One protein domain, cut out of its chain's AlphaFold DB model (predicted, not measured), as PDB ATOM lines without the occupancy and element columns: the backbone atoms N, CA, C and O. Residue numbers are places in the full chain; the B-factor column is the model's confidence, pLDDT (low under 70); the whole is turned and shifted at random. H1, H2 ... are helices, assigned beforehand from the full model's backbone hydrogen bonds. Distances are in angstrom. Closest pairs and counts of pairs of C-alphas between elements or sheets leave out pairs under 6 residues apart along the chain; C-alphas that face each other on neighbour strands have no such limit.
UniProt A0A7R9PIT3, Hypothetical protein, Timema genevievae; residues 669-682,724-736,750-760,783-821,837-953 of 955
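Overview. This is residues 669 to 682, 724 to 736, 750 to 760, 783 to 821 and 837 to 953 of the 955 residues of the protein "Hypothetical protein" of Timema genevievae (UniProt A0A7R9PIT3). The core is a three-helix, up-and-down bundle, each helix running against the one before it: H5, H7 and H8, with H8 side by side with both H5 and H7. The long H10 crosses H8 and packs with residues 915 to 919 on residues 866 to 870 of H7, H4 packs on H5 and, with residues 789 to 793, on H7, and the short H1, H2, H3 and H11 sit round this body; residues 932 to 938 stick out. There are 194 residues printed, with eleven named helices, H1 to H11 in chain order, and no named strand: all helix. The whole is compact, with a radius of gyration of the C-alphas of 17.0 A and spans of 53 by 43 by 36 A.

Along the chain. Find C-alpha 669 at (-14.003, -52.424, -13.925), where H1 begins and runs to residue 674. Next look for H2, residues 725 to 730, H3, residues 750 to 756, and H4, residues 783 to 794. H5, residues 799 to 818, is 27.9 A long; H6 holds residues 845 to 853. H7, residues 857 to 871, measures 21.2 A and H8, residues 874 to 890, 24.3 A. After H9, residues 896 to 905, H10 starts at C-alpha 910, (-29.747, -36.829, 17.306), and runs 35.7 A to residue 934. H11, residues 943 to 951, ends at C-alpha 951, (-39.398, -25.313, 9.225).

Arrangement. Start at the hub, H7, which touches six helices. H7 and H8 form a helical hairpin at a shallow tilt of 24 degrees; their closest C-alphas, Leu 869 and Gln 877, are 5.1 A apart. H5 touches H8, closest at C-alphas 814 and 890, 6.4 A. H10 touches H8 about perpendicular, at 74 degrees, closest at C-alphas 881 and 923, 5.6 A. H9 touches H7, closest at C-alphas 859 and 896, 5.4 A, and H11 only just touches H9, with 3 pairs of C-alphas within 8 A, closest at 902 and 946, 7.6 A. H4 touches H5 at C-alphas 792 and 806, 4.9 A, and H1 touches H4 at 673 and 790, 5.4 A. H2 touches H7 at 728 and 860, 6.8 A; H3 touches H5 at 753 and 812, 6.4 A. H6 and H7 touch only at the corner, and only just, with 3 pairs, closest at 851 and 857, 6.1 A. Every O i to N i+4 pair is within hydrogen-bond range in H1 to H6, H9 and H10; H7 has 10 of 11, H8 12 of 13, and H11 2 of 5, beside 5 of 6 O i to N i+3 pairs.

Size, cuts and confidence. The farthest C-alphas, Val 837 and Ala 910, are 56.7 A apart. Four cuts span 19.0 A from C-alpha 682 to 724, 22.3 A from 736 to 750, 21.6 A from 760 to 783 and 15.1 A from 821 to 837. Of the links printed whole, none is long. The mean pLDDT of the printed part is 77.8, with 47 residues under 70, among them 930 to 953.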
ATOM      1  N   VAL A 669     -13.043 -53.503 -13.679       85.12
ATOM      2  CA  VAL A 669     -14.003 -52.424 -13.925       85.12
ATOM      3  C   VAL A 669     -15.382 -52.973 -14.284       85.12
ATOM      4  O   VAL A 669     -16.386 -52.383 -13.885       85.12
ATOM      5  N   HIS A 670     -15.454 -54.091 -15.008       85.44
ATOM      6  CA  HIS A 670     -16.720 -54.664 -15.445       85.44
ATOM      7  C   HIS A 670     -17.502 -55.223 -14.250       85.44
ATOM      8  O   HIS A 670     -18.689 -54.936 -14.101       85.44
ATOM      9  N   ASP A 671     -16.829 -55.908 -13.323       84.31
ATOM     10  CA  ASP A 671     -17.420 -56.334 -12.046       84.31
ATOM     11  C   ASP A 671     -17.913 -55.145 -11.204       84.31
ATOM     12  O   ASP A 671     -19.000 -55.191 -10.622       84.31
ATOM     13  N   LEU A 672     -17.135 -54.062 -11.138       84.56
ATOM     14  CA  LEU A 672     -17.504 -52.843 -10.411       84.56
ATOM     15  C   LEU A 672     -18.692 -52.112 -11.051       84.56
ATOM     16  O   LEU A 672     -19.546 -51.585 -10.335       84.56
ATOM     17  N   PHE A 673     -18.778 -52.108 -12.379       86.69
ATOM     18  CA  PHE A 673     -19.915 -51.579 -13.126       86.69
ATOM     19  C   PHE A 673     -21.166 -52.448 -12.923       86.69
ATOM     20  O   PHE A 673     -22.243 -51.932 -12.623       86.69
ATOM     21  N   ASN A 674     -21.024 -53.776 -12.969       84.75
ATOM     22  CA  ASN A 674     -22.125 -54.721 -12.776       84.75
ATOM     23  C   ASN A 674     -22.752 -54.642 -11.371       84.75
ATOM     24  O   ASN A 674     -23.951 -54.880 -11.228       84.75
ATOM     25  N   ARG A 675     -21.999 -54.235 -10.336       82.88
ATOM     26  CA  ARG A 675     -22.543 -53.954  -8.985       82.88
ATOM     27  C   ARG A 675     -23.531 -52.783  -8.938       82.88
ATOM     28  O   ARG A 675     -24.306 -52.699  -7.988       82.88
ATOM     29  N   LEU A 676     -23.500 -51.883  -9.925       83.69
ATOM     30  CA  LEU A 676     -24.413 -50.740 -10.024       83.69
ATOM     31  C   LEU A 676     -25.722 -51.084 -10.750       83.69
ATOM     32  O   LEU A 676     -26.667 -50.298 -10.674       83.69
ATOM     33  N   LEU A 677     -25.795 -52.226 -11.445       81.38
ATOM     34  CA  LEU A 677     -27.004 -52.669 -12.139       81.38
ATOM     35  C   LEU A 677     -28.102 -53.026 -11.129       81.38
ATOM     36  O   LEU A 677     -27.891 -53.809 -10.200       81.38
ATOM     37  N   ILE A 678     -29.305 -52.491 -11.335       75.69
ATOM     38  CA  ILE A 678     -30.465 -52.868 -10.528       75.69
ATOM     39  C   ILE A 678     -30.909 -54.264 -10.974       75.69
ATOM     40  O   ILE A 678     -31.142 -54.512 -12.158       75.69
ATOM     41  N   GLY A 679     -31.019 -55.191 -10.017       54.25
ATOM     42  CA  GLY A 679     -31.445 -56.571 -10.249       54.25
ATOM     43  C   GLY A 679     -32.899 -56.663 -10.721       54.25
ATOM     44  O   GLY A 679     -33.778 -56.986  -9.924       54.25
ATOM     45  N   LYS A 680     -33.092 -56.455 -12.031       48.31
ATOM     46  CA  LYS A 680     -34.339 -56.128 -12.750       48.31
ATOM     47  C   LYS A 680     -34.760 -54.660 -12.563       48.31
ATOM     48  O   LYS A 680     -34.770 -54.185 -11.428       48.31
ATOM     49  N   PRO A 681     -35.148 -53.949 -13.644       40.81
ATOM     50  CA  PRO A 681     -35.776 -52.638 -13.514       40.81
ATOM     51  C   PRO A 681     -37.090 -52.770 -12.738       40.81
ATOM     52  O   PRO A 681     -37.595 -53.879 -12.554       40.81
ATOM     53  N   LEU A 682     -37.600 -51.623 -12.278       46.59
ATOM     54  CA  LEU A 682     -38.808 -51.450 -11.466       46.59
ATOM     55  C   LEU A 682     -39.835 -52.582 -11.634       46.59
ATOM     56  O   LEU A 682     -40.248 -52.888 -12.754       46.59
ATOM     57  N   SER A 724     -27.424 -48.260   1.584       63.28
ATOM     58  CA  SER A 724     -26.971 -47.685   2.855       63.28
ATOM     59  C   SER A 724     -25.625 -46.969   2.706       63.28
ATOM     60  O   SER A 724     -24.820 -47.312   1.837       63.28
ATOM     61  N   VAL A 725     -25.353 -46.026   3.618       64.88
ATOM     62  CA  VAL A 725     -24.034 -45.375   3.784       64.88
ATOM     63  C   VAL A 725     -22.914 -46.411   3.842       64.88
ATOM     64  O   VAL A 725     -21.883 -46.283   3.187       64.88
ATOM     65  N   GLU A 726     -23.157 -47.461   4.623       61.50
ATOM     66  CA  GLU A 726     -22.231 -48.558   4.874       61.50
ATOM     67  C   GLU A 726     -21.930 -49.323   3.582       61.50
ATOM     68  O   GLU A 726     -20.768 -49.529   3.273       61.50
ATOM     69  N   TRP A 727     -22.935 -49.632   2.752       71.31
ATOM     70  CA  TRP A 727     -22.714 -50.333   1.482       71.31
ATOM     71  C   TRP A 727     -21.907 -49.513   0.465       71.31
ATOM     72  O   TRP A 727     -21.060 -50.071  -0.235       71.31
ATOM     73  N   VAL A 728     -22.137 -48.194   0.389       72.69
ATOM     74  CA  VAL A 728     -21.349 -47.300  -0.482       72.69
ATOM     75  C   VAL A 728     -19.899 -47.221   0.004       72.69
ATOM     76  O   VAL A 728     -18.977 -47.328  -0.804       72.69
ATOM     77  N   ASN A 729     -19.692 -47.102   1.318       68.81
ATOM     78  CA  ASN A 729     -18.363 -47.026   1.924       68.81
ATOM     79  C   ASN A 729     -17.603 -48.368   1.880       68.81
ATOM     80  O   ASN A 729     -16.406 -48.370   1.608       68.81
ATOM     81  N   ASP A 730     -18.279 -49.505   2.061       67.62
ATOM     82  CA  ASP A 730     -17.702 -50.856   1.941       67.62
ATOM     83  C   ASP A 730     -17.273 -51.180   0.500       67.62
ATOM     84  O   ASP A 730     -16.354 -51.969   0.273       67.62
ATOM     85  N   CYS A 731     -17.930 -50.567  -0.491       68.75
ATOM     86  CA  CYS A 731     -17.556 -50.671  -1.900       68.75
ATOM     87  C   CYS A 731     -16.529 -49.610  -2.340       68.75
ATOM     88  O   CYS A 731     -16.122 -49.619  -3.504       68.75
ATOM     89  N   ALA A 732     -16.095 -48.709  -1.451       76.56
ATOM     90  CA  ALA A 732     -15.168 -47.640  -1.798       76.56
ATOM     91  C   ALA A 732     -13.744 -48.166  -2.046       76.56
ATOM     92  O   ALA A 732     -13.111 -48.818  -1.214       76.56
ATOM     93  N   ILE A 733     -13.209 -47.816  -3.209       78.75
ATOM     94  CA  ILE A 733     -11.858 -48.128  -3.660       78.75
ATOM     95  C   ILE A 733     -10.904 -47.050  -3.147       78.75
ATOM     96  O   ILE A 733     -11.197 -45.852  -3.198       78.75
ATOM     97  N   LYS A 734      -9.721 -47.478  -2.698       70.50
ATOM     98  CA  LYS A 734      -8.616 -46.585  -2.345       70.50
ATOM     99  C   LYS A 734      -7.490 -46.695  -3.369       70.50
ATOM    100  O   LYS A 734      -6.804 -47.713  -3.432       70.50
ATOM    101  N   VAL A 735      -7.272 -45.621  -4.125       71.50
ATOM    102  CA  VAL A 735      -6.171 -45.523  -5.093       71.50
ATOM    103  C   VAL A 735      -4.837 -45.367  -4.368       71.50
ATOM    104  O   VAL A 735      -4.661 -44.499  -3.506       71.50
ATOM    105  N   ILE A 736      -3.865 -46.199  -4.737       59.59
ATOM    106  CA  ILE A 736      -2.489 -46.089  -4.258       59.59
ATOM    107  C   ILE A 736      -1.860 -44.859  -4.930       59.59
ATOM    108  O   ILE A 736      -1.723 -44.832  -6.147       59.59
ATOM    109  N   SER A 750     -10.867 -33.913 -19.101       94.94
ATOM    110  CA  SER A 750     -11.082 -32.672 -19.863       94.94
ATOM    111  C   SER A 750     -10.976 -32.911 -21.372       94.94
ATOM    112  O   SER A 750     -11.800 -32.412 -22.131       94.94
ATOM    113  N   LEU A 751     -10.007 -33.727 -21.804       94.38
ATOM    114  CA  LEU A 751      -9.843 -34.148 -23.198       94.38
ATOM    115  C   LEU A 751     -11.012 -34.992 -23.711       94.38
ATOM    116  O   LEU A 751     -11.436 -34.798 -24.846       94.38
ATOM    117  N   LEU A 752     -11.551 -35.905 -22.895       93.56
ATOM    118  CA  LEU A 752     -12.731 -36.695 -23.261       93.56
ATOM    119  C   LEU A 752     -13.947 -35.788 -23.521       93.56
ATOM    120  O   LEU A 752     -14.673 -35.981 -24.497       93.56
ATOM    121  N   VAL A 753     -14.134 -34.763 -22.681       91.69
ATOM    122  CA  VAL A 753     -15.173 -33.739 -22.862       91.69
ATOM    123  C   VAL A 753     -14.890 -32.885 -24.101       91.69
ATOM    124  O   VAL A 753     -15.782 -32.734 -24.930       91.69
ATOM    125  N   GLU A 754     -13.665 -32.388 -24.295       89.25
ATOM    126  CA  GLU A 754     -13.282 -31.598 -25.476       89.25
ATOM    127  C   GLU A 754     -13.557 -32.376 -26.775       89.25
ATOM    128  O   GLU A 754     -14.271 -31.883 -27.651       89.25
ATOM    129  N   LEU A 755     -13.110 -33.636 -26.855       87.50
ATOM    130  CA  LEU A 755     -13.374 -34.543 -27.977       87.50
ATOM    131  C   LEU A 755     -14.873 -34.776 -28.229       87.50
ATOM    132  O   LEU A 755     -15.281 -34.889 -29.383       87.50
ATOM    133  N   SER A 756     -15.707 -34.777 -27.183       83.69
ATOM    134  CA  SER A 756     -17.168 -34.901 -27.314       83.69
ATOM    135  C   SER A 756     -17.861 -33.676 -27.926       83.69
ATOM    136  O   SER A 756     -19.014 -33.776 -28.348       83.69
ATOM    137  N   THR A 757     -17.175 -32.528 -27.985       82.81
ATOM    138  CA  THR A 757     -17.718 -31.272 -28.533       82.81
ATOM    139  C   THR A 757     -17.360 -31.022 -29.999       82.81
ATOM    140  O   THR A 757     -17.809 -30.028 -30.572       82.81
ATOM    141  N   PHE A 758     -16.581 -31.900 -30.640       74.81
ATOM    142  CA  PHE A 758     -16.219 -31.700 -32.043       74.81
ATOM    143  C   PHE A 758     -17.409 -31.940 -32.992       74.81
ATOM    144  O   PHE A 758     -18.131 -32.934 -32.865       74.81
ATOM    145  N   PRO A 759     -17.607 -31.071 -34.001       64.25
ATOM    146  CA  PRO A 759     -18.658 -31.254 -34.990       64.25
ATOM    147  C   PRO A 759     -18.363 -32.440 -35.908       64.25
ATOM    148  O   PRO A 759     -17.308 -32.507 -36.543       64.25
ATOM    149  N   SER A 760     -19.338 -33.338 -36.035       57.94
ATOM    150  CA  SER A 760     -19.319 -34.407 -37.030       57.94
ATOM    151  C   SER A 760     -20.156 -33.978 -38.231       57.94
ATOM    152  O   SER A 760     -21.370 -33.809 -38.136       57.94
ATOM    153  N   GLU A 783     -16.835 -49.271 -23.090       89.19
ATOM    154  CA  GLU A 783     -15.875 -49.553 -22.012       89.19
ATOM    155  C   GLU A 783     -15.409 -48.272 -21.301       89.19
ATOM    156  O   GLU A 783     -15.353 -48.237 -20.074       89.19
ATOM    157  N   TRP A 784     -15.176 -47.181 -22.043       93.12
ATOM    158  CA  TRP A 784     -14.792 -45.888 -21.461       93.12
ATOM    159  C   TRP A 784     -15.859 -45.332 -20.509       93.12
ATOM    160  O   TRP A 784     -15.526 -44.708 -19.503       93.12
ATOM    161  N   LEU A 785     -17.139 -45.590 -20.799       93.00
ATOM    162  CA  LEU A 785     -18.257 -45.162 -19.968       93.00
ATOM    163  C   LEU A 785     -18.402 -46.066 -18.741       93.00
ATOM    164  O   LEU A 785     -18.682 -45.560 -17.659       93.00
ATOM    165  N   GLN A 786     -18.143 -47.373 -18.879       92.25
ATOM    166  CA  GLN A 786     -18.069 -48.283 -17.730       92.25
ATOM    167  C   GLN A 786     -16.962 -47.846 -16.755       92.25
ATOM    168  O   GLN A 786     -17.218 -47.738 -15.557       92.25
ATOM    169  N   VAL A 787     -15.773 -47.505 -17.272       92.50
ATOM    170  CA  VAL A 787     -14.638 -46.967 -16.496       92.50
ATOM    171  C   VAL A 787     -15.001 -45.652 -15.808       92.50
ATOM    172  O   VAL A 787     -14.818 -45.536 -14.596       92.50
ATOM    173  N   LEU A 788     -15.554 -44.680 -16.542       94.38
ATOM    174  CA  LEU A 788     -15.942 -43.377 -15.989       94.38
ATOM    175  C   LEU A 788     -16.984 -43.516 -14.867       94.38
ATOM    176  O   LEU A 788     -16.834 -42.910 -13.808       94.38
ATOM    177  N   VAL A 789     -18.015 -44.340 -15.078       92.56
ATOM    178  CA  VAL A 789     -19.084 -44.586 -14.099       92.56
ATOM    179  C   VAL A 789     -18.555 -45.331 -12.872       92.56
ATOM    180  O   VAL A 789     -18.850 -44.931 -11.747       92.56
ATOM    181  N   ALA A 790     -17.731 -46.366 -13.058       90.75
ATOM    182  CA  ALA A 790     -17.098 -47.074 -11.948       90.75
ATOM    183  C   ALA A 790     -16.203 -46.138 -11.118       90.75
ATOM    184  O   ALA A 790     -16.251 -46.180  -9.890       90.75
ATOM    185  N   CYS A 791     -15.446 -45.245 -11.764       91.00
ATOM    186  CA  CYS A 791     -14.635 -44.247 -11.070       91.00
ATOM    187  C   CYS A 791     -15.495 -43.254 -10.271       91.00
ATOM    188  O   CYS A 791     -15.268 -43.060  -9.075       91.00
ATOM    189  N   ALA A 792     -16.515 -42.679 -10.911       92.19
ATOM    190  CA  ALA A 792     -17.411 -41.703 -10.299       92.19
ATOM    191  C   ALA A 792     -18.180 -42.283  -9.096       92.19
ATOM    192  O   ALA A 792     -18.385 -41.585  -8.105       92.19
ATOM    193  N   CYS A 793     -18.574 -43.560  -9.143       90.25
ATOM    194  CA  CYS A 793     -19.283 -44.224  -8.048       90.25
ATOM    195  C   CYS A 793     -18.365 -44.735  -6.927       90.25
ATOM    196  O   CYS A 793     -18.750 -44.659  -5.762       90.25
ATOM    197  N   TRP A 794     -17.180 -45.267  -7.249       88.38
ATOM    198  CA  TRP A 794     -16.421 -46.092  -6.303       88.38
ATOM    199  C   TRP A 794     -15.111 -45.487  -5.790       88.38
ATOM    200  O   TRP A 794     -14.555 -46.022  -4.837       88.38
ATOM    201  N   LEU A 795     -14.616 -44.359  -6.313       85.31
ATOM    202  CA  LEU A 795     -13.355 -43.740  -5.852       85.31
ATOM    203  C   LEU A 795     -13.444 -42.992  -4.500       85.31
ATOM    204  O   LEU A 795     -12.667 -42.070  -4.249       85.31
ATOM    205  N   GLY A 796     -14.339 -43.405  -3.596       79.38
ATOM    206  CA  GLY A 796     -14.580 -42.764  -2.295       79.38
ATOM    207  C   GLY A 796     -13.352 -42.641  -1.386       79.38
ATOM    208  O   GLY A 796     -13.271 -41.702  -0.598       79.38
ATOM    209  N   GLY A 797     -12.353 -43.523  -1.528       79.06
ATOM    210  CA  GLY A 797     -11.073 -43.422  -0.812       79.06
ATOM    211  C   GLY A 797     -10.103 -42.363  -1.361       79.06
ATOM    212  O   GLY A 797      -9.015 -42.195  -0.806       79.06
ATOM    213  N   SER A 798     -10.476 -41.680  -2.446       86.06
ATOM    214  CA  SER A 798      -9.692 -40.700  -3.208       86.06
ATOM    215  C   SER A 798     -10.614 -39.569  -3.711       86.06
ATOM    216  O   SER A 798     -10.951 -39.521  -4.898       86.06
ATOM    217  N   PRO A 799     -11.060 -38.663  -2.819       86.56
ATOM    218  CA  PRO A 799     -12.162 -37.734  -3.086       86.56
ATOM    219  C   PRO A 799     -11.928 -36.818  -4.291       86.56
ATOM    220  O   PRO A 799     -12.841 -36.633  -5.087       86.56
ATOM    221  N   ALA A 800     -10.717 -36.281  -4.476       88.75
ATOM    222  CA  ALA A 800     -10.414 -35.396  -5.603       88.75
ATOM    223  C   ALA A 800     -10.613 -36.093  -6.965       88.75
ATOM    224  O   ALA A 800     -11.284 -35.554  -7.845       88.75
ATOM    225  N   LEU A 801     -10.129 -37.334  -7.109       90.62
ATOM    226  CA  LEU A 801     -10.325 -38.148  -8.318       90.62
ATOM    227  C   LEU A 801     -11.807 -38.474  -8.553       90.62
ATOM    228  O   LEU A 801     -12.291 -38.411  -9.688       90.62
ATOM    229  N   GLN A 802     -12.545 -38.792  -7.483       91.88
ATOM    230  CA  GLN A 802     -13.979 -39.052  -7.585       91.88
ATOM    231  C   GLN A 802     -14.733 -37.801  -8.057       91.88
ATOM    232  O   GLN A 802     -15.506 -37.881  -9.003       91.88
ATOM    233  N   LEU A 803     -14.470 -36.630  -7.472       92.50
ATOM    234  CA  LEU A 803     -15.135 -35.379  -7.856       92.50
ATOM    235  C   LEU A 803     -14.842 -34.988  -9.315       92.50
ATOM    236  O   LEU A 803     -15.770 -34.626 -10.037       92.50
ATOM    237  N   ILE A 804     -13.597 -35.155  -9.785       94.06
ATOM    238  CA  ILE A 804     -13.232 -34.955 -11.200       94.06
ATOM    239  C   ILE A 804     -14.084 -35.849 -12.112       94.06
ATOM    240  O   ILE A 804     -14.673 -35.370 -13.083       94.06
ATOM    241  N   THR A 805     -14.178 -37.145 -11.807       95.12
ATOM    242  CA  THR A 805     -14.935 -38.104 -12.635       95.12
ATOM    243  C   THR A 805     -16.451 -37.905 -12.549       95.12
ATOM    244  O   THR A 805     -17.129 -38.039 -13.567       95.12
ATOM    245  N   ILE A 806     -16.980 -37.469 -11.400       95.00
ATOM    246  CA  ILE A 806     -18.380 -37.042 -11.253       95.00
ATOM    247  C   ILE A 806     -18.675 -35.811 -12.119       95.00
ATOM    248  O   ILE A 806     -19.647 -35.845 -12.872       95.00
ATOM    249  N   SER A 807     -17.841 -34.761 -12.062       95.25
ATOM    250  CA  SER A 807     -17.994 -33.574 -12.925       95.25
ATOM    251  C   SER A 807     -18.042 -33.994 -14.385       95.25
ATOM    252  O   SER A 807     -19.032 -33.754 -15.061       95.25
ATOM    253  N   THR A 808     -17.038 -34.755 -14.823       95.88
ATOM    254  CA  THR A 808     -16.897 -35.236 -16.206       95.88
ATOM    255  C   THR A 808     -18.139 -35.981 -16.700       95.88
ATOM    256  O   THR A 808     -18.597 -35.754 -17.818       95.88
ATOM    257  N   LEU A 809     -18.708 -36.866 -15.873       95.25
ATOM    258  CA  LEU A 809     -19.928 -37.594 -16.217       95.25
ATOM    259  C   LEU A 809     -21.123 -36.644 -16.382       95.25
ATOM    260  O   LEU A 809     -21.860 -36.759 -17.361       95.25
ATOM    261  N   LEU A 810     -21.305 -35.691 -15.466       92.94
ATOM    262  CA  LEU A 810     -22.406 -34.723 -15.523       92.94
ATOM    263  C   LEU A 810     -22.235 -33.684 -16.640       92.94
ATOM    264  O   LEU A 810     -23.229 -33.301 -17.260       92.94
ATOM    265  N   ASP A 811     -21.002 -33.300 -16.960       92.38
ATOM    266  CA  ASP A 811     -20.656 -32.430 -18.083       92.38
ATOM    267  C   ASP A 811     -21.019 -33.110 -19.416       92.38
ATOM    268  O   ASP A 811     -21.695 -32.512 -20.255       92.38
ATOM    269  N   LEU A 812     -20.683 -34.397 -19.589       91.06
ATOM    270  CA  LEU A 812     -21.076 -35.179 -20.769       91.06
ATOM    271  C   LEU A 812     -22.603 -35.347 -20.887       91.06
ATOM    272  O   LEU A 812     -23.147 -35.230 -21.989       91.06
ATOM    273  N   VAL A 813     -23.314 -35.598 -19.779       89.62
ATOM    274  CA  VAL A 813     -24.791 -35.676 -19.787       89.62
ATOM    275  C   VAL A 813     -25.397 -34.309 -20.124       89.62
ATOM    276  O   VAL A 813     -26.317 -34.226 -20.937       89.62
ATOM    277  N   SER A 814     -24.847 -33.226 -19.577       89.25
ATOM    278  CA  SER A 814     -25.272 -31.853 -19.869       89.25
ATOM    279  C   SER A 814     -25.061 -31.476 -21.333       89.25
ATOM    280  O   SER A 814     -25.942 -30.862 -21.936       89.25
ATOM    281  N   LEU A 815     -23.930 -31.874 -21.926       86.69
ATOM    282  CA  LEU A 815     -23.651 -31.674 -23.347       86.69
ATOM    283  C   LEU A 815     -24.688 -32.385 -24.222       86.69
ATOM    284  O   LEU A 815     -25.239 -31.750 -25.121       86.69
ATOM    285  N   LEU A 816     -25.028 -33.641 -23.920       85.00
ATOM    286  CA  LEU A 816     -26.090 -34.369 -24.622       85.00
ATOM    287  C   LEU A 816     -27.458 -33.675 -24.479       85.00
ATOM    288  O   LEU A 816     -28.127 -33.427 -25.479       85.00
ATOM    289  N   LEU A 817     -27.871 -33.318 -23.258       81.88
ATOM    290  CA  LEU A 817     -29.176 -32.687 -23.018       81.88
ATOM    291  C   LEU A 817     -29.289 -31.288 -23.645       81.88
ATOM    292  O   LEU A 817     -30.368 -30.902 -24.096       81.88
ATOM    293  N   SER A 818     -28.187 -30.537 -23.723       79.88
ATOM    294  CA  SER A 818     -28.166 -29.192 -24.315       79.88
ATOM    295  C   SER A 818     -28.405 -29.153 -25.828       79.88
ATOM    296  O   SER A 818     -28.759 -28.100 -26.353       79.88
ATOM    297  N   GLN A 819     -28.238 -30.282 -26.524       68.06
ATOM    298  CA  GLN A 819     -28.465 -30.389 -27.969       68.06
ATOM    299  C   GLN A 819     -29.943 -30.626 -28.323       68.06
ATOM    300  O   GLN A 819     -30.337 -30.428 -29.471       68.06
ATOM    301  N   GLY A 820     -30.769 -30.983 -27.329       56.75
ATOM    302  CA  GLY A 820     -32.196 -31.256 -27.485       56.75
ATOM    303  C   GLY A 820     -32.509 -32.545 -28.264       56.75
ATOM    304  O   GLY A 820     -31.633 -33.144 -28.890       56.75
ATOM    305  N   PRO A 821     -33.771 -33.009 -28.250       49.59
ATOM    306  CA  PRO A 821     -34.215 -34.011 -29.211       49.59
ATOM    307  C   PRO A 821     -34.137 -33.418 -30.626       49.59
ATOM    308  O   PRO A 821     -34.535 -32.273 -30.845       49.59
ATOM    309  N   VAL A 837     -24.499 -28.615 -39.445       49.00
ATOM    310  CA  VAL A 837     -23.445 -29.064 -38.532       49.00
ATOM    311  C   VAL A 837     -24.111 -29.642 -37.292       49.00
ATOM    312  O   VAL A 837     -24.607 -28.898 -36.449       49.00
ATOM    313  N   VAL A 838     -24.127 -30.969 -37.191       53.38
ATOM    314  CA  VAL A 838     -24.647 -31.688 -36.027       53.38
ATOM    315  C   VAL A 838     -23.466 -32.083 -35.143       53.38
ATOM    316  O   VAL A 838     -22.539 -32.767 -35.576       53.38
ATOM    317  N   LEU A 839     -23.474 -31.630 -33.890       61.69
ATOM    318  CA  LEU A 839     -22.609 -32.215 -32.870       61.69
ATOM    319  C   LEU A 839     -23.114 -33.641 -32.626       61.69
ATOM    320  O   LEU A 839     -24.306 -33.831 -32.409       61.69
ATOM    321  N   VAL A 840     -22.238 -34.643 -32.700       60.16
ATOM    322  CA  VAL A 840     -22.600 -36.029 -32.368       60.16
ATOM    323  C   VAL A 840     -22.002 -36.330 -30.993       60.16
ATOM    324  O   VAL A 840     -20.790 -36.522 -30.899       60.16
ATOM    325  N   PRO A 841     -22.809 -36.325 -29.918       67.94
ATOM    326  CA  PRO A 841     -22.308 -36.512 -28.564       67.94
ATOM    327  C   PRO A 841     -21.864 -37.965 -28.347       67.94
ATOM    328  O   PRO A 841     -22.459 -38.903 -28.878       67.94
ATOM    329  N   LEU A 842     -20.827 -38.161 -27.523       78.50
ATOM    330  CA  LEU A 842     -20.321 -39.502 -27.182       78.50
ATOM    331  C   LEU A 842     -21.339 -40.313 -26.371       78.50
ATOM    332  O   LEU A 842     -21.460 -41.530 -26.530       78.50
ATOM    333  N   LEU A 843     -22.094 -39.632 -25.505       83.94
ATOM    334  CA  LEU A 843     -23.258 -40.211 -24.852       83.94
ATOM    335  C   LEU A 843     -24.449 -40.217 -25.807       83.94
ATOM    336  O   LEU A 843     -24.772 -39.208 -26.426       83.94
ATOM    337  N   LYS A 844     -25.147 -41.352 -25.860       84.31
ATOM    338  CA  LYS A 844     -26.421 -41.506 -26.560       84.31
ATOM    339  C   LYS A 844     -27.578 -41.393 -25.557       84.31
ATOM    340  O   LYS A 844     -27.388 -41.770 -24.399       84.31
ATOM    341  N   PRO A 845     -28.792 -40.976 -25.974       83.56
ATOM    342  CA  PRO A 845     -29.950 -40.864 -25.078       83.56
ATOM    343  C   PRO A 845     -30.242 -42.127 -24.252       83.56
ATOM    344  O   PRO A 845     -30.529 -42.029 -23.060       83.56
ATOM    345  N   HIS A 846     -30.082 -43.321 -24.838       79.31
ATOM    346  CA  HIS A 846     -30.285 -44.582 -24.118       79.31
ATOM    347  C   HIS A 846     -29.243 -44.845 -23.017       79.31
ATOM    348  O   HIS A 846     -29.588 -45.462 -22.015       79.31
ATOM    349  N   HIS A 847     -28.001 -44.347 -23.136       86.56
ATOM    350  CA  HIS A 847     -27.020 -44.466 -22.047       86.56
ATOM    351  C   HIS A 847     -27.521 -43.728 -20.796       86.56
ATOM    352  O   HIS A 847     -27.491 -44.285 -19.703       86.56
ATOM    353  N   VAL A 848     -28.034 -42.501 -20.955       85.50
ATOM    354  CA  VAL A 848     -28.564 -41.699 -19.835       85.50
ATOM    355  C   VAL A 848     -29.832 -42.325 -19.258       85.50
ATOM    356  O   VAL A 848     -29.936 -42.461 -18.042       85.50
ATOM    357  N   TYR A 849     -30.742 -42.799 -20.115       84.44
ATOM    358  CA  TYR A 849     -31.935 -43.526 -19.675       84.44
ATOM    359  C   TYR A 849     -31.586 -44.732 -18.784       84.44
ATOM    360  O   TYR A 849     -32.170 -44.897 -17.711       84.44
ATOM    361  N   HIS A 850     -30.593 -45.539 -19.178       81.12
ATOM    362  CA  HIS A 850     -30.127 -46.667 -18.372       81.12
ATOM    363  C   HIS A 850     -29.431 -46.234 -17.072       81.12
ATOM    364  O   HIS A 850     -29.702 -46.839 -16.035       81.12
ATOM    365  N   LEU A 851     -28.599 -45.184 -17.087       85.12
ATOM    366  CA  LEU A 851     -27.969 -44.638 -15.872       85.12
ATOM    367  C   LEU A 851     -28.995 -44.145 -14.837       85.12
ATOM    368  O   LEU A 851     -28.729 -44.220 -13.640       85.12
ATOM    369  N   GLU A 852     -30.150 -43.655 -15.292       82.81
ATOM    370  CA  GLU A 852     -31.223 -43.131 -14.440       82.81
ATOM    371  C   GLU A 852     -32.202 -44.216 -13.951       82.81
ATOM    372  O   GLU A 852     -32.594 -44.198 -12.784       82.81
ATOM    373  N   HIS A 853     -32.595 -45.161 -14.819       76.94
ATOM    374  CA  HIS A 853     -33.693 -46.110 -14.556       76.94
ATOM    375  C   HIS A 853     -33.252 -47.567 -14.342       76.94
ATOM    376  O   HIS A 853     -33.994 -48.357 -13.760       76.94
ATOM    377  N   SER A 854     -32.083 -47.958 -14.860       73.69
ATOM    378  CA  SER A 854     -31.572 -49.342 -14.808       73.69
ATOM    379  C   SER A 854     -30.419 -49.525 -13.816       73.69
ATOM    380  O   SER A 854     -29.996 -50.655 -13.567       73.69
ATOM    381  N   MET A 855     -29.893 -48.429 -13.265       83.50
ATOM    382  CA  MET A 855     -28.689 -48.414 -12.439       83.50
ATOM    383  C   MET A 855     -28.869 -47.551 -11.190       83.50
ATOM    384  O   MET A 855     -29.576 -46.551 -11.204       83.50
ATOM    385  N   ASN A 856     -28.154 -47.907 -10.126       84.00
ATOM    386  CA  ASN A 856     -28.121 -47.178  -8.856       84.00
ATOM    387  C   ASN A 856     -27.145 -45.976  -8.864       84.00
ATOM    388  O   ASN A 856     -26.726 -45.502  -7.807       84.00
ATOM    389  N   VAL A 857     -26.733 -45.501 -10.047       87.88
ATOM    390  CA  VAL A 857     -25.653 -44.509 -10.209       87.88
ATOM    391  C   VAL A 857     -26.013 -43.196  -9.522       87.88
ATOM    392  O   VAL A 857     -25.272 -42.745  -8.655       87.88
ATOM    393  N   VAL A 858     -27.164 -42.602  -9.852       87.56
ATOM    394  CA  VAL A 858     -27.577 -41.281  -9.338       87.56
ATOM    395  C   VAL A 858     -27.652 -41.275  -7.807       87.56
ATOM    396  O   VAL A 858     -27.207 -40.322  -7.166       87.56
ATOM    397  N   GLN A 859     -28.153 -42.362  -7.217       86.69
ATOM    398  CA  GLN A 859     -28.234 -42.554  -5.773       86.69
ATOM    399  C   GLN A 859     -26.838 -42.653  -5.145       86.69
ATOM    400  O   GLN A 859     -26.569 -41.952  -4.173       86.69
ATOM    401  N   VAL A 860     -25.934 -43.466  -5.710       88.44
ATOM    402  CA  VAL A 860     -24.550 -43.598  -5.213       88.44
ATOM    403  C   VAL A 860     -23.799 -42.268  -5.310       88.44
ATOM    404  O   VAL A 860     -23.166 -41.872  -4.335       88.44
ATOM    405  N   LEU A 861     -23.925 -41.533  -6.421       91.06
ATOM    406  CA  LEU A 861     -23.281 -40.225  -6.590       91.06
ATOM    407  C   LEU A 861     -23.781 -39.202  -5.565       91.06
ATOM    408  O   LEU A 861     -22.976 -38.567  -4.884       91.06
ATOM    409  N   ALA A 862     -25.101 -39.068  -5.415       89.38
ATOM    410  CA  ALA A 862     -25.697 -38.172  -4.428       89.38
ATOM    411  C   ALA A 862     -25.267 -38.537  -2.995       89.38
ATOM    412  O   ALA A 862     -24.982 -37.648  -2.190       89.38
ATOM    413  N   HIS A 863     -25.145 -39.833  -2.695       87.81
ATOM    414  CA  HIS A 863     -24.677 -40.317  -1.401       87.81
ATOM    415  C   HIS A 863     -23.197 -39.985  -1.153       87.81
ATOM    416  O   HIS A 863     -22.854 -39.444  -0.101       87.81
ATOM    417  N   SER A 864     -22.319 -40.251  -2.128       88.69
ATOM    418  CA  SER A 864     -20.888 -39.929  -2.044       88.69
ATOM    419  C   SER A 864     -20.651 -38.427  -1.873       88.69
ATOM    420  O   SER A 864     -19.900 -38.024  -0.989       88.69
ATOM    421  N   LEU A 865     -21.327 -37.585  -2.661       89.62
ATOM    422  CA  LEU A 865     -21.199 -36.127  -2.563       89.62
ATOM    423  C   LEU A 865     -21.682 -35.592  -1.204       89.62
ATOM    424  O   LEU A 865     -21.025 -34.737  -0.607       89.62
ATOM    425  N   TRP A 866     -22.792 -36.118  -0.675       89.12
ATOM    426  CA  TRP A 866     -23.304 -35.749   0.650       89.12
ATOM    427  C   TRP A 866     -22.390 -36.199   1.803       89.12
ATOM    428  O   TRP A 866     -22.277 -35.513   2.823       89.12
ATOM    429  N   HIS A 867     -21.719 -37.342   1.647       86.50
ATOM    430  CA  HIS A 867     -20.706 -37.836   2.578       86.50
ATOM    431  C   HIS A 867     -19.450 -36.946   2.565       86.50
ATOM    432  O   HIS A 867     -19.024 -36.458   3.615       86.50
ATOM    433  N   HIS A 868     -18.922 -36.653   1.374       85.56
ATOM    434  CA  HIS A 868     -17.753 -35.790   1.165       85.56
ATOM    435  C   HIS A 868     -17.952 -34.362   1.678       85.56
ATOM    436  O   HIS A 868     -17.035 -33.794   2.272       85.56
ATOM    437  N   LEU A 869     -19.162 -33.808   1.547       86.00
ATOM    438  CA  LEU A 869     -19.514 -32.487   2.076       86.00
ATOM    439  C   LEU A 869     -19.256 -32.351   3.592       86.00
ATOM    440  O   LEU A 869     -18.937 -31.259   4.058       86.00
ATOM    441  N   GLY A 870     -19.370 -33.445   4.356       79.62
ATOM    442  CA  GLY A 870     -19.093 -33.461   5.797       79.62
ATOM    443  C   GLY A 870     -17.634 -33.720   6.182       79.62
ATOM    444  O   GLY A 870     -17.211 -33.290   7.251       79.62
ATOM    445  N   GLN A 871     -16.863 -34.417   5.341       78.44
ATOM    446  CA  GLN A 871     -15.520 -34.903   5.701       78.44
ATOM    447  C   GLN A 871     -14.367 -34.088   5.105       78.44
ATOM    448  O   GLN A 871     -13.266 -34.093   5.659       78.44
ATOM    449  N   LEU A 872     -14.582 -33.414   3.974       78.38
ATOM    450  CA  LEU A 872     -13.508 -32.758   3.228       78.38
ATOM    451  C   LEU A 872     -13.270 -31.301   3.664       78.38
ATOM    452  O   LEU A 872     -14.193 -30.639   4.140       78.38
ATOM    453  N   PRO A 873     -12.051 -30.755   3.466       75.12
ATOM    454  CA  PRO A 873     -11.767 -29.340   3.702       75.12
ATOM    455  C   PRO A 873     -12.506 -28.422   2.714       75.12
ATOM    456  O   PRO A 873     -12.876 -28.823   1.608       75.12
ATOM    457  N   SER A 874     -12.656 -27.150   3.096       72.69
ATOM    458  CA  SER A 874     -13.529 -26.153   2.447       72.69
ATOM    459  C   SER A 874     -13.376 -25.990   0.930       72.69
ATOM    460  O   SER A 874     -14.362 -25.710   0.253       72.69
ATOM    461  N   GLN A 875     -12.180 -26.210   0.373       73.88
ATOM    462  CA  GLN A 875     -11.944 -26.172  -1.078       73.88
ATOM    463  C   GLN A 875     -12.781 -27.214  -1.838       73.88
ATOM    464  O   GLN A 875     -13.372 -26.901  -2.866       73.88
ATOM    465  N   HIS A 876     -12.877 -28.435  -1.307       79.38
ATOM    466  CA  HIS A 876     -13.648 -29.518  -1.919       79.38
ATOM    467  C   HIS A 876     -15.138 -29.432  -1.572       79.38
ATOM    468  O   HIS A 876     -15.970 -29.873  -2.360       79.38
ATOM    469  N   GLN A 877     -15.489 -28.844  -0.422       84.44
ATOM    470  CA  GLN A 877     -16.885 -28.668  -0.005       84.44
ATOM    471  C   GLN A 877     -17.689 -27.829  -1.006       84.44
ATOM    472  O   GLN A 877     -18.800 -28.216  -1.359       84.44
ATOM    473  N   VAL A 878     -17.118 -26.724  -1.511       85.88
ATOM    474  CA  VAL A 878     -17.766 -25.901  -2.549       85.88
ATOM    475  C   VAL A 878     -18.035 -26.738  -3.798       85.88
ATOM    476  O   VAL A 878     -19.161 -26.760  -4.282       85.88
ATOM    477  N   HIS A 879     -17.051 -27.511  -4.257       87.50
ATOM    478  CA  HIS A 879     -17.210 -28.353  -5.440       87.50
ATOM    479  C   HIS A 879     -18.220 -29.503  -5.231       87.50
ATOM    480  O   HIS A 879     -18.986 -29.830  -6.131       87.50
ATOM    481  N   CYS A 880     -18.321 -30.062  -4.018       89.88
ATOM    482  CA  CYS A 880     -19.383 -31.015  -3.672       89.88
ATOM    483  C   CYS A 880     -20.780 -30.374  -3.763       89.88
ATOM    484  O   CYS A 880     -21.711 -31.009  -4.253       89.88
ATOM    485  N   VAL A 881     -20.929 -29.117  -3.323       88.50
ATOM    486  CA  VAL A 881     -22.182 -28.349  -3.452       88.50
ATOM    487  C   VAL A 881     -22.518 -28.074  -4.918       88.50
ATOM    488  O   VAL A 881     -23.653 -28.308  -5.332       88.50
ATOM    489  N   GLU A 882     -21.540 -27.635  -5.715       88.44
ATOM    490  CA  GLU A 882     -21.694 -27.430  -7.162       88.44
ATOM    491  C   GLU A 882     -22.199 -28.703  -7.851       88.44
ATOM    492  O   GLU A 882     -23.206 -28.661  -8.557       88.44
ATOM    493  N   LEU A 883     -21.559 -29.847  -7.588       90.69
ATOM    494  CA  LEU A 883     -21.924 -31.133  -8.187       90.69
ATOM    495  C   LEU A 883     -23.272 -31.674  -7.684       90.69
ATOM    496  O   LEU A 883     -24.000 -32.270  -8.474       90.69
ATOM    497  N   LEU A 884     -23.661 -31.428  -6.425       89.19
ATOM    498  CA  LEU A 884     -25.000 -31.775  -5.917       89.19
ATOM    499  C   LEU A 884     -26.102 -30.968  -6.613       89.19
ATOM    500  O   LEU A 884     -27.105 -31.542  -7.042       89.19
ATOM    501  N   HIS A 885     -25.913 -29.653  -6.769       87.25
ATOM    502  CA  HIS A 885     -26.832 -28.822  -7.552       87.25
ATOM    503  C   HIS A 885     -26.838 -29.235  -9.027       87.25
ATOM    504  O   HIS A 885     -27.903 -29.263  -9.643       87.25
ATOM    505  N   HIS A 886     -25.684 -29.576  -9.602       88.69
ATOM    506  CA  HIS A 886     -25.590 -30.006 -10.991       88.69
ATOM    507  C   HIS A 886     -26.352 -31.319 -11.218       88.69
ATOM    508  O   HIS A 886     -27.257 -31.351 -12.050       88.69
ATOM    509  N   LEU A 887     -26.104 -32.347 -10.399       89.38
ATOM    510  CA  LEU A 887     -26.815 -33.631 -10.419       89.38
ATOM    511  C   LEU A 887     -28.340 -33.449 -10.308       89.38
ATOM    512  O   LEU A 887     -29.089 -34.022 -11.098       89.38
ATOM    513  N   HIS A 888     -28.793 -32.602  -9.377       85.75
ATOM    514  CA  HIS A 888     -30.215 -32.317  -9.154       85.75
ATOM    515  C   HIS A 888     -30.901 -31.591 -10.330       85.75
ATOM    516  O   HIS A 888     -32.105 -31.746 -10.540       85.75
ATOM    517  N   ASN A 889     -30.151 -30.797 -11.098       84.00
ATOM    518  CA  ASN A 889     -30.672 -30.041 -12.240       84.00
ATOM    519  C   ASN A 889     -30.571 -30.792 -13.575       84.00
ATOM    520  O   ASN A 889     -31.404 -30.577 -14.452       84.00
ATOM    521  N   VAL A 890     -29.562 -31.651 -13.739       84.56
ATOM    522  CA  VAL A 890     -29.306 -32.407 -14.978       84.56
ATOM    523  C   VAL A 890     -30.284 -33.574 -15.143       84.56
ATOM    524  O   VAL A 890     -30.692 -33.857 -16.265       84.56
ATOM    525  N   LEU A 891     -30.717 -34.209 -14.046       81.25
ATOM    526  CA  LEU A 891     -31.678 -35.322 -14.057       81.25
ATOM    527  C   LEU A 891     -32.952 -34.971 -13.262       81.25
ATOM    528  O   LEU A 891     -33.185 -35.509 -12.179       81.25
ATOM    529  N   PRO A 892     -33.809 -34.063 -13.769       68.69
ATOM    530  CA  PRO A 892     -34.970 -33.567 -13.035       68.69
ATOM    531  C   PRO A 892     -36.114 -34.584 -12.915       68.69
ATOM    532  O   PRO A 892     -37.113 -34.257 -12.280       68.69
ATOM    533  N   ALA A 893     -36.038 -35.771 -13.521       67.94
ATOM    534  CA  ALA A 893     -36.989 -36.856 -13.265       67.94
ATOM    535  C   ALA A 893     -36.562 -37.744 -12.077       67.94
ATOM    536  O   ALA A 893     -37.367 -38.534 -11.586       67.94
ATOM    537  N   ASN A 894     -35.329 -37.586 -11.579       76.62
ATOM    538  CA  ASN A 894     -34.769 -38.412 -10.520       76.62
ATOM    539  C   ASN A 894     -34.715 -37.671  -9.174       76.62
ATOM    540  O   ASN A 894     -33.863 -36.815  -8.930       76.62
ATOM    541  N   ASP A 895     -35.596 -38.053  -8.252       78.06
ATOM    542  CA  ASP A 895     -35.669 -37.449  -6.919       78.06
ATOM    543  C   ASP A 895     -34.617 -38.009  -5.926       78.06
ATOM    544  O   ASP A 895     -34.701 -37.738  -4.730       78.06
ATOM    545  N   ALA A 896     -33.599 -38.768  -6.366       80.19
ATOM    546  CA  ALA A 896     -32.568 -39.356  -5.492       80.19
ATOM    547  C   ALA A 896     -31.882 -38.342  -4.556       80.19
ATOM    548  O   ALA A 896     -31.678 -38.644  -3.380       80.19
ATOM    549  N   VAL A 897     -31.574 -37.135  -5.045       82.56
ATOM    550  CA  VAL A 897     -30.977 -36.072  -4.215       82.56
ATOM    551  C   VAL A 897     -31.968 -35.592  -3.145       82.56
ATOM    552  O   VAL A 897     -31.597 -35.472  -1.981       82.56
ATOM    553  N   GLU A 898     -33.243 -35.378  -3.504       81.69
ATOM    554  CA  GLU A 898     -34.295 -34.988  -2.548       81.69
ATOM    555  C   GLU A 898     -34.542 -36.095  -1.499       81.69
ATOM    556  O   GLU A 898     -34.714 -35.798  -0.316       81.69
ATOM    557  N   ASN A 899     -34.496 -37.366  -1.911       80.56
ATOM    558  CA  ASN A 899     -34.682 -38.529  -1.041       80.56
ATOM    559  C   ASN A 899     -33.547 -38.692  -0.022       80.56
ATOM    560  O   ASN A 899     -33.827 -38.910   1.154       80.56
ATOM    561  N   ILE A 900     -32.285 -38.543  -0.439       80.81
ATOM    562  CA  ILE A 900     -31.117 -38.654   0.453       80.81
ATOM    563  C   ILE A 900     -31.094 -37.509   1.471       80.81
ATOM    564  O   ILE A 900     -30.902 -37.751   2.663       80.81
ATOM    565  N   LEU A 901     -31.358 -36.271   1.035       82.00
ATOM    566  CA  LEU A 901     -31.510 -35.139   1.956       82.00
ATOM    567  C   LEU A 901     -32.622 -35.416   2.978       82.00
ATOM    568  O   LEU A 901     -32.411 -35.242   4.178       82.00
ATOM    569  N   GLY A 902     -33.770 -35.920   2.516       77.62
ATOM    570  CA  GLY A 902     -34.865 -36.358   3.376       77.62
ATOM    571  C   GLY A 902     -34.439 -37.425   4.390       77.62
ATOM    572  O   GLY A 902     -34.660 -37.250   5.582       77.62
ATOM    573  N   GLU A 903     -33.791 -38.507   3.958       81.31
ATOM    574  CA  GLU A 903     -33.364 -39.608   4.831       81.31
ATOM    575  C   GLU A 903     -32.480 -39.121   5.992       81.31
ATOM    576  O   GLU A 903     -32.783 -39.380   7.161       81.31
ATOM    577  N   PHE A 904     -31.439 -38.335   5.696       79.81
ATOM    578  CA  PHE A 904     -30.513 -37.836   6.716       79.81
ATOM    579  C   PHE A 904     -31.130 -36.780   7.648       79.81
ATOM    580  O   PHE A 904     -30.871 -36.803   8.851       79.81
ATOM    581  N   LEU A 905     -31.969 -35.872   7.134       79.12
ATOM    582  CA  LEU A 905     -32.618 -34.824   7.942       79.12
ATOM    583  C   LEU A 905     -33.754 -35.372   8.827       79.12
ATOM    584  O   LEU A 905     -34.111 -34.770   9.848       79.12
ATOM    585  N   MET A 906     -34.326 -36.517   8.449       75.56
ATOM    586  CA  MET A 906     -35.438 -37.165   9.149       75.56
ATOM    587  C   MET A 906     -34.982 -38.302  10.083       75.56
ATOM    588  O   MET A 906     -35.830 -38.874  10.766       75.56
ATOM    589  N   ASN A 907     -33.674 -38.581  10.147       76.31
ATOM    590  CA  ASN A 907     -33.040 -39.584  11.010       76.31
ATOM    591  C   ASN A 907     -33.361 -39.356  12.507       76.31
ATOM    592  O   ASN A 907     -33.400 -38.219  12.989       76.31
ATOM    593  N   GLU A 908     -33.597 -40.444  13.247       74.19
ATOM    594  CA  GLU A 908     -33.926 -40.411  14.681       74.19
ATOM    595  C   GLU A 908     -32.690 -40.229  15.584       74.19
ATOM    596  O   GLU A 908     -32.823 -39.800  16.731       74.19
ATOM    597  N   ILE A 909     -31.479 -40.501  15.078       78.88
ATOM    598  CA  ILE A 909     -30.227 -40.345  15.829       78.88
ATOM    599  C   ILE A 909     -29.847 -38.859  15.891       78.88
ATOM    600  O   ILE A 909     -29.466 -38.259  14.884       78.88
ATOM    601  N   ALA A 910     -29.918 -38.269  17.088       76.12
ATOM    602  CA  ALA A 910     -29.747 -36.829  17.306       76.12
ATOM    603  C   ALA A 910     -28.420 -36.260  16.768       76.12
ATOM    604  O   ALA A 910     -28.431 -35.201  16.141       76.12
ATOM    605  N   ASP A 911     -27.303 -36.969  16.959       79.12
ATOM    606  CA  ASP A 911     -25.975 -36.506  16.532       79.12
ATOM    607  C   ASP A 911     -25.846 -36.488  15.000       79.12
ATOM    608  O   ASP A 911     -25.483 -35.469  14.412       79.12
ATOM    609  N   GLN A 912     -26.246 -37.581  14.336       78.38
ATOM    610  CA  GLN A 912     -26.259 -37.687  12.869       78.38
ATOM    611  C   GLN A 912     -27.221 -36.671  12.241       78.38
ATOM    612  O   GLN A 912     -26.921 -36.077  11.206       78.38
ATOM    613  N   LYS A 913     -28.362 -36.419  12.893       79.75
ATOM    614  CA  LYS A 913     -29.320 -35.392  12.483       79.75
ATOM    615  C   LYS A 913     -28.726 -33.984  12.609       79.75
ATOM    616  O   LYS A 913     -28.903 -33.170  11.706       79.75
ATOM    617  N   MET A 914     -28.003 -33.684  13.693       80.69
ATOM    618  CA  MET A 914     -27.324 -32.393  13.872       80.69
ATOM    619  C   MET A 914     -26.246 -32.172  12.805       80.69
ATOM    620  O   MET A 914     -26.174 -31.088  12.226       80.69
ATOM    621  N   GLU A 915     -25.457 -33.200  12.497       83.31
ATOM    622  CA  GLU A 915     -24.475 -33.153  11.414       83.31
ATOM    623  C   GLU A 915     -25.148 -32.932  10.046       83.31
ATOM    624  O   GLU A 915     -24.715 -32.082   9.266       83.31
ATOM    625  N   ALA A 916     -26.266 -33.615   9.774       83.75
ATOM    626  CA  ALA A 916     -27.050 -33.423   8.555       83.75
ATOM    627  C   ALA A 916     -27.577 -31.982   8.408       83.75
ATOM    628  O   ALA A 916     -27.508 -31.422   7.313       83.75
ATOM    629  N   PHE A 917     -28.030 -31.339   9.493       84.12
ATOM    630  CA  PHE A 917     -28.401 -29.916   9.475       84.12
ATOM    631  C   PHE A 917     -27.211 -28.997   9.151       84.12
ATOM    632  O   PHE A 917     -27.379 -28.024   8.416       84.12
ATOM    633  N   GLN A 918     -26.011 -29.286   9.668       84.19
ATOM    634  CA  GLN A 918     -24.806 -28.499   9.371       84.19
ATOM    635  C   GLN A 918     -24.414 -28.617   7.890       84.19
ATOM    636  O   GLN A 918     -24.201 -27.599   7.227       84.19
ATOM    637  N   ARG A 919     -24.410 -29.842   7.346       88.00
ATOM    638  CA  ARG A 919     -24.177 -30.107   5.915       88.00
ATOM    639  C   ARG A 919     -25.243 -29.443   5.032       88.00
ATOM    640  O   ARG A 919     -24.899 -28.829   4.025       88.00
ATOM    641  N   PHE A 920     -26.519 -29.490   5.429       87.62
ATOM    642  CA  PHE A 920     -27.607 -28.829   4.699       87.62
ATOM    643  C   PHE A 920     -27.466 -27.303   4.708       87.62
ATOM    644  O   PHE A 920     -27.663 -26.667   3.679       87.62
ATOM    645  N   SER A 921     -27.084 -26.710   5.842       84.19
ATOM    646  CA  SER A 921     -26.811 -25.271   5.943       84.19
ATOM    647  C   SER A 921     -25.703 -24.841   4.973       84.19
ATOM    648  O   SER A 921     -25.860 -23.864   4.240       84.19
ATOM    649  N   LEU A 922     -24.617 -25.618   4.889       85.00
ATOM    650  CA  LEU A 922     -23.523 -25.376   3.947       85.00
ATOM    651  C   LEU A 922     -23.981 -25.479   2.480       85.00
ATOM    652  O   LEU A 922     -23.724 -24.558   1.703       85.00
ATOM    653  N   LEU A 923     -24.712 -26.546   2.130       86.19
ATOM    654  CA  LEU A 923     -25.343 -26.734   0.816       86.19
ATOM    655  C   LEU A 923     -26.226 -25.535   0.442       86.19
ATOM    656  O   LEU A 923     -26.088 -24.969  -0.639       86.19
ATOM    657  N   TRP A 924     -27.082 -25.106   1.368       82.94
ATOM    658  CA  TRP A 924     -28.027 -24.010   1.183       82.94
ATOM    659  C   TRP A 924     -27.347 -22.652   0.965       82.94
ATOM    660  O   TRP A 924     -27.691 -21.919   0.036       82.94
ATOM    661  N   HIS A 925     -26.381 -22.296   1.815       81.88
ATOM    662  CA  HIS A 925     -25.718 -20.995   1.739       81.88
ATOM    663  C   HIS A 925     -24.830 -20.871   0.495       81.88
ATOM    664  O   HIS A 925     -24.926 -19.869  -0.214       81.88
ATOM    665  N   VAL A 926     -24.026 -21.894   0.190       82.38
ATOM    666  CA  VAL A 926     -23.152 -21.894  -0.995       82.38
ATOM    667  C   VAL A 926     -23.976 -22.003  -2.285       82.38
ATOM    668  O   VAL A 926     -23.699 -21.283  -3.246       82.38
ATOM    669  N   GLY A 927     -25.045 -22.809  -2.296       76.06
ATOM    670  CA  GLY A 927     -25.961 -22.938  -3.434       76.06
ATOM    671  C   GLY A 927     -26.581 -21.608  -3.872       76.06
ATOM    672  O   GLY A 927     -26.549 -21.261  -5.053       76.06
ATOM    673  N   ARG A 928     -27.049 -20.791  -2.917       73.69
ATOM    674  CA  ARG A 928     -27.621 -19.464  -3.217       73.69
ATOM    675  C   ARG A 928     -26.608 -18.471  -3.782       73.69
ATOM    676  O   ARG A 928     -26.963 -17.647  -4.627       73.69
ATOM    677  N   GLU A 929     -25.342 -18.540  -3.365       71.06
ATOM    678  CA  GLU A 929     -24.293 -17.736  -3.997       71.06
ATOM    679  C   GLU A 929     -24.065 -18.149  -5.458       71.06
ATOM    680  O   GLU A 929     -23.844 -17.281  -6.305       71.06
ATOM    681  N   MET A 930     -24.155 -19.443  -5.775       64.88
ATOM    682  CA  MET A 930     -24.030 -19.949  -7.146       64.88
ATOM    683  C   MET A 930     -25.211 -19.528  -8.029       64.88
ATOM    684  O   MET A 930     -24.993 -19.002  -9.120       64.88
ATOM    685  N   GLU A 931     -26.446 -19.648  -7.537       65.06
ATOM    686  CA  GLU A 931     -27.654 -19.164  -8.226       65.06
ATOM    687  C   GLU A 931     -27.560 -17.661  -8.543       65.06
ATOM    688  O   GLU A 931     -27.872 -17.235  -9.656       65.06
ATOM    689  N   SER A 932     -27.030 -16.856  -7.610       62.28
ATOM    690  CA  SER A 932     -26.827 -15.414  -7.819       62.28
ATOM    691  C   SER A 932     -25.792 -15.078  -8.907       62.28
ATOM    692  O   SER A 932     -25.884 -14.025  -9.539       62.28
ATOM    693  N   LYS A 933     -24.828 -15.978  -9.156       59.22
ATOM    694  CA  LYS A 933     -23.789 -15.847 -10.194       59.22
ATOM    695  C   LYS A 933     -24.239 -16.394 -11.557       59.22
ATOM    696  O   LYS A 933     -23.722 -15.946 -12.576       59.22
ATOM    697  N   ALA A 934     -25.191 -17.331 -11.591       57.22
ATOM    698  CA  ALA A 934     -25.603 -18.052 -12.803       57.22
ATOM    699  C   ALA A 934     -26.442 -17.227 -13.804       57.22
ATOM    700  O   ALA A 934     -26.582 -17.620 -14.964       57.22
ATOM    701  N   GLY A 935     -26.970 -16.072 -13.387       46.72
ATOM    702  CA  GLY A 935     -27.691 -15.144 -14.258       46.72
ATOM    703  C   GLY A 935     -29.171 -15.488 -14.487       46.72
ATOM    704  O   GLY A 935     -29.623 -16.628 -14.399       46.72
ATOM    705  N   MET A 936     -29.951 -14.450 -14.787       39.16
ATOM    706  CA  MET A 936     -31.416 -14.490 -14.822       39.16
ATOM    707  C   MET A 936     -31.949 -15.117 -16.128       39.16
ATOM    708  O   MET A 936     -32.412 -14.402 -17.013       39.16
ATOM    709  N   GLY A 937     -31.850 -16.445 -16.281       42.62
ATOM    710  CA  GLY A 937     -32.254 -17.108 -17.536       42.62
ATOM    711  C   GLY A 937     -32.500 -18.623 -17.528       42.62
ATOM    712  O   GLY A 937     -32.962 -19.145 -18.539       42.62
ATOM    713  N   ARG A 938     -32.233 -19.347 -16.432       47.12
ATOM    714  CA  ARG A 938     -32.578 -20.776 -16.298       47.12
ATOM    715  C   ARG A 938     -33.395 -20.997 -15.027       47.12
ATOM    716  O   ARG A 938     -33.018 -20.526 -13.960       47.12
ATOM    717  N   SER A 939     -34.511 -21.716 -15.149       48.22
ATOM    718  CA  SER A 939     -35.321 -22.150 -14.007       48.22
ATOM    719  C   SER A 939     -34.672 -23.381 -13.376       48.22
ATOM    720  O   SER A 939     -35.013 -24.508 -13.727       48.22
ATOM    721  N   PHE A 940     -33.712 -23.164 -12.481       59.78
ATOM    722  CA  PHE A 940     -33.092 -24.240 -11.711       59.78
ATOM    723  C   PHE A 940     -34.110 -24.865 -10.741       59.78
ATOM    724  O   PHE A 940     -34.938 -24.158 -10.165       59.78
ATOM    725  N   ARG A 941     -34.041 -26.186 -10.532       63.88
ATOM    726  CA  ARG A 941     -34.643 -26.809  -9.349       63.88
ATOM    727  C   ARG A 941     -33.840 -26.346  -8.131       63.88
ATOM    728  O   ARG A 941     -32.632 -26.582  -8.055       63.88
ATOM    729  N   THR A 942     -34.514 -25.689  -7.195       62.88
ATOM    730  CA  THR A 942     -33.948 -25.255  -5.918       62.88
ATOM    731  C   THR A 942     -34.329 -26.240  -4.813       62.88
ATOM    732  O   THR A 942     -35.396 -26.862  -4.844       62.88
ATOM    733  N   PHE A 943     -33.507 -26.331  -3.766       66.00
ATOM    734  CA  PHE A 943     -33.831 -27.124  -2.575       66.00
ATOM    735  C   PHE A 943     -34.941 -26.494  -1.701       66.00
ATOM    736  O   PHE A 943     -35.212 -26.993  -0.608       66.00
ATOM    737  N   ASP A 944     -35.622 -25.433  -2.171       58.22
ATOM    738  CA  ASP A 944     -36.706 -24.736  -1.455       58.22
ATOM    739  C   ASP A 944     -37.795 -25.698  -0.962       58.22
ATOM    740  O   ASP A 944     -38.339 -25.481   0.113       58.22
ATOM    741  N   LYS A 945     -38.093 -26.795  -1.677       57.97
ATOM    742  CA  LYS A 945     -39.090 -27.795  -1.238       57.97
ATOM    743  C   LYS A 945     -38.753 -28.472   0.096       57.97
ATOM    744  O   LYS A 945     -39.669 -28.873   0.808       57.97
ATOM    745  N   GLN A 946     -37.469 -28.615   0.430       54.69
ATOM    746  CA  GLN A 946     -37.015 -29.249   1.675       54.69
ATOM    747  C   GLN A 946     -37.095 -28.278   2.870       54.69
ATOM    748  O   GLN A 946     -37.156 -28.702   4.024       54.69
ATOM    749  N   VAL A 947     -37.141 -26.965   2.614       56.12
ATOM    750  CA  VAL A 947     -37.133 -25.923   3.653       56.12
ATOM    751  C   VAL A 947     -38.445 -25.856   4.459       56.12
ATOM    752  O   VAL A 947     -38.356 -25.767   5.683       56.12
ATOM    753  N   PRO A 948     -39.660 -25.977   3.880       52.59
ATOM    754  CA  PRO A 948     -40.900 -26.118   4.646       52.59
ATOM    755  C   PRO A 948     -40.928 -27.351   5.554       52.59
ATOM    756  O   PRO A 948     -41.435 -27.276   6.671       52.59
ATOM    757  N   THR A 949     -40.368 -28.482   5.113       49.59
ATOM    758  CA  THR A 949     -40.263 -29.715   5.913       49.59
ATOM    759  C   THR A 949     -39.314 -29.548   7.097       49.59
ATOM    760  O   THR A 949     -39.573 -30.096   8.168       49.59
ATOM    761  N   LEU A 950     -38.251 -28.757   6.924       49.94
ATOM    762  CA  LEU A 950     -37.343 -28.339   7.994       49.94
ATOM    763  C   LEU A 950     -38.016 -27.347   8.957       49.94
ATOM    764  O   LEU A 950     -37.948 -27.529  10.172       49.94
ATOM    765  N   ALA A 951     -38.715 -26.337   8.433       46.62
ATOM    766  CA  ALA A 951     -39.398 -25.313   9.225       46.62
ATOM    767  C   ALA A 951     -40.518 -25.904  10.102       46.62
ATOM    768  O   ALA A 951     -40.535 -25.656  11.305       46.62
ATOM    769  N   ASN A 952     -41.372 -26.767   9.538       47.03
ATOM    770  CA  ASN A 952     -42.465 -27.456  10.246       47.03
ATOM    771  C   ASN A 952     -41.998 -28.498  11.287       47.03
ATOM    772  O   ASN A 952     -42.832 -29.148  11.914       47.03
ATOM    773  N   ARG A 953     -40.683 -28.727  11.426       43.97
ATOM    774  CA  ARG A 953     -40.074 -29.608  12.443       43.97
ATOM    775  C   ARG A 953     -39.167 -28.865  13.431       43.97
ATOM    776  O   ARG A 953     -38.648 -29.493  14.353       43.97
TER     777      ARG A 953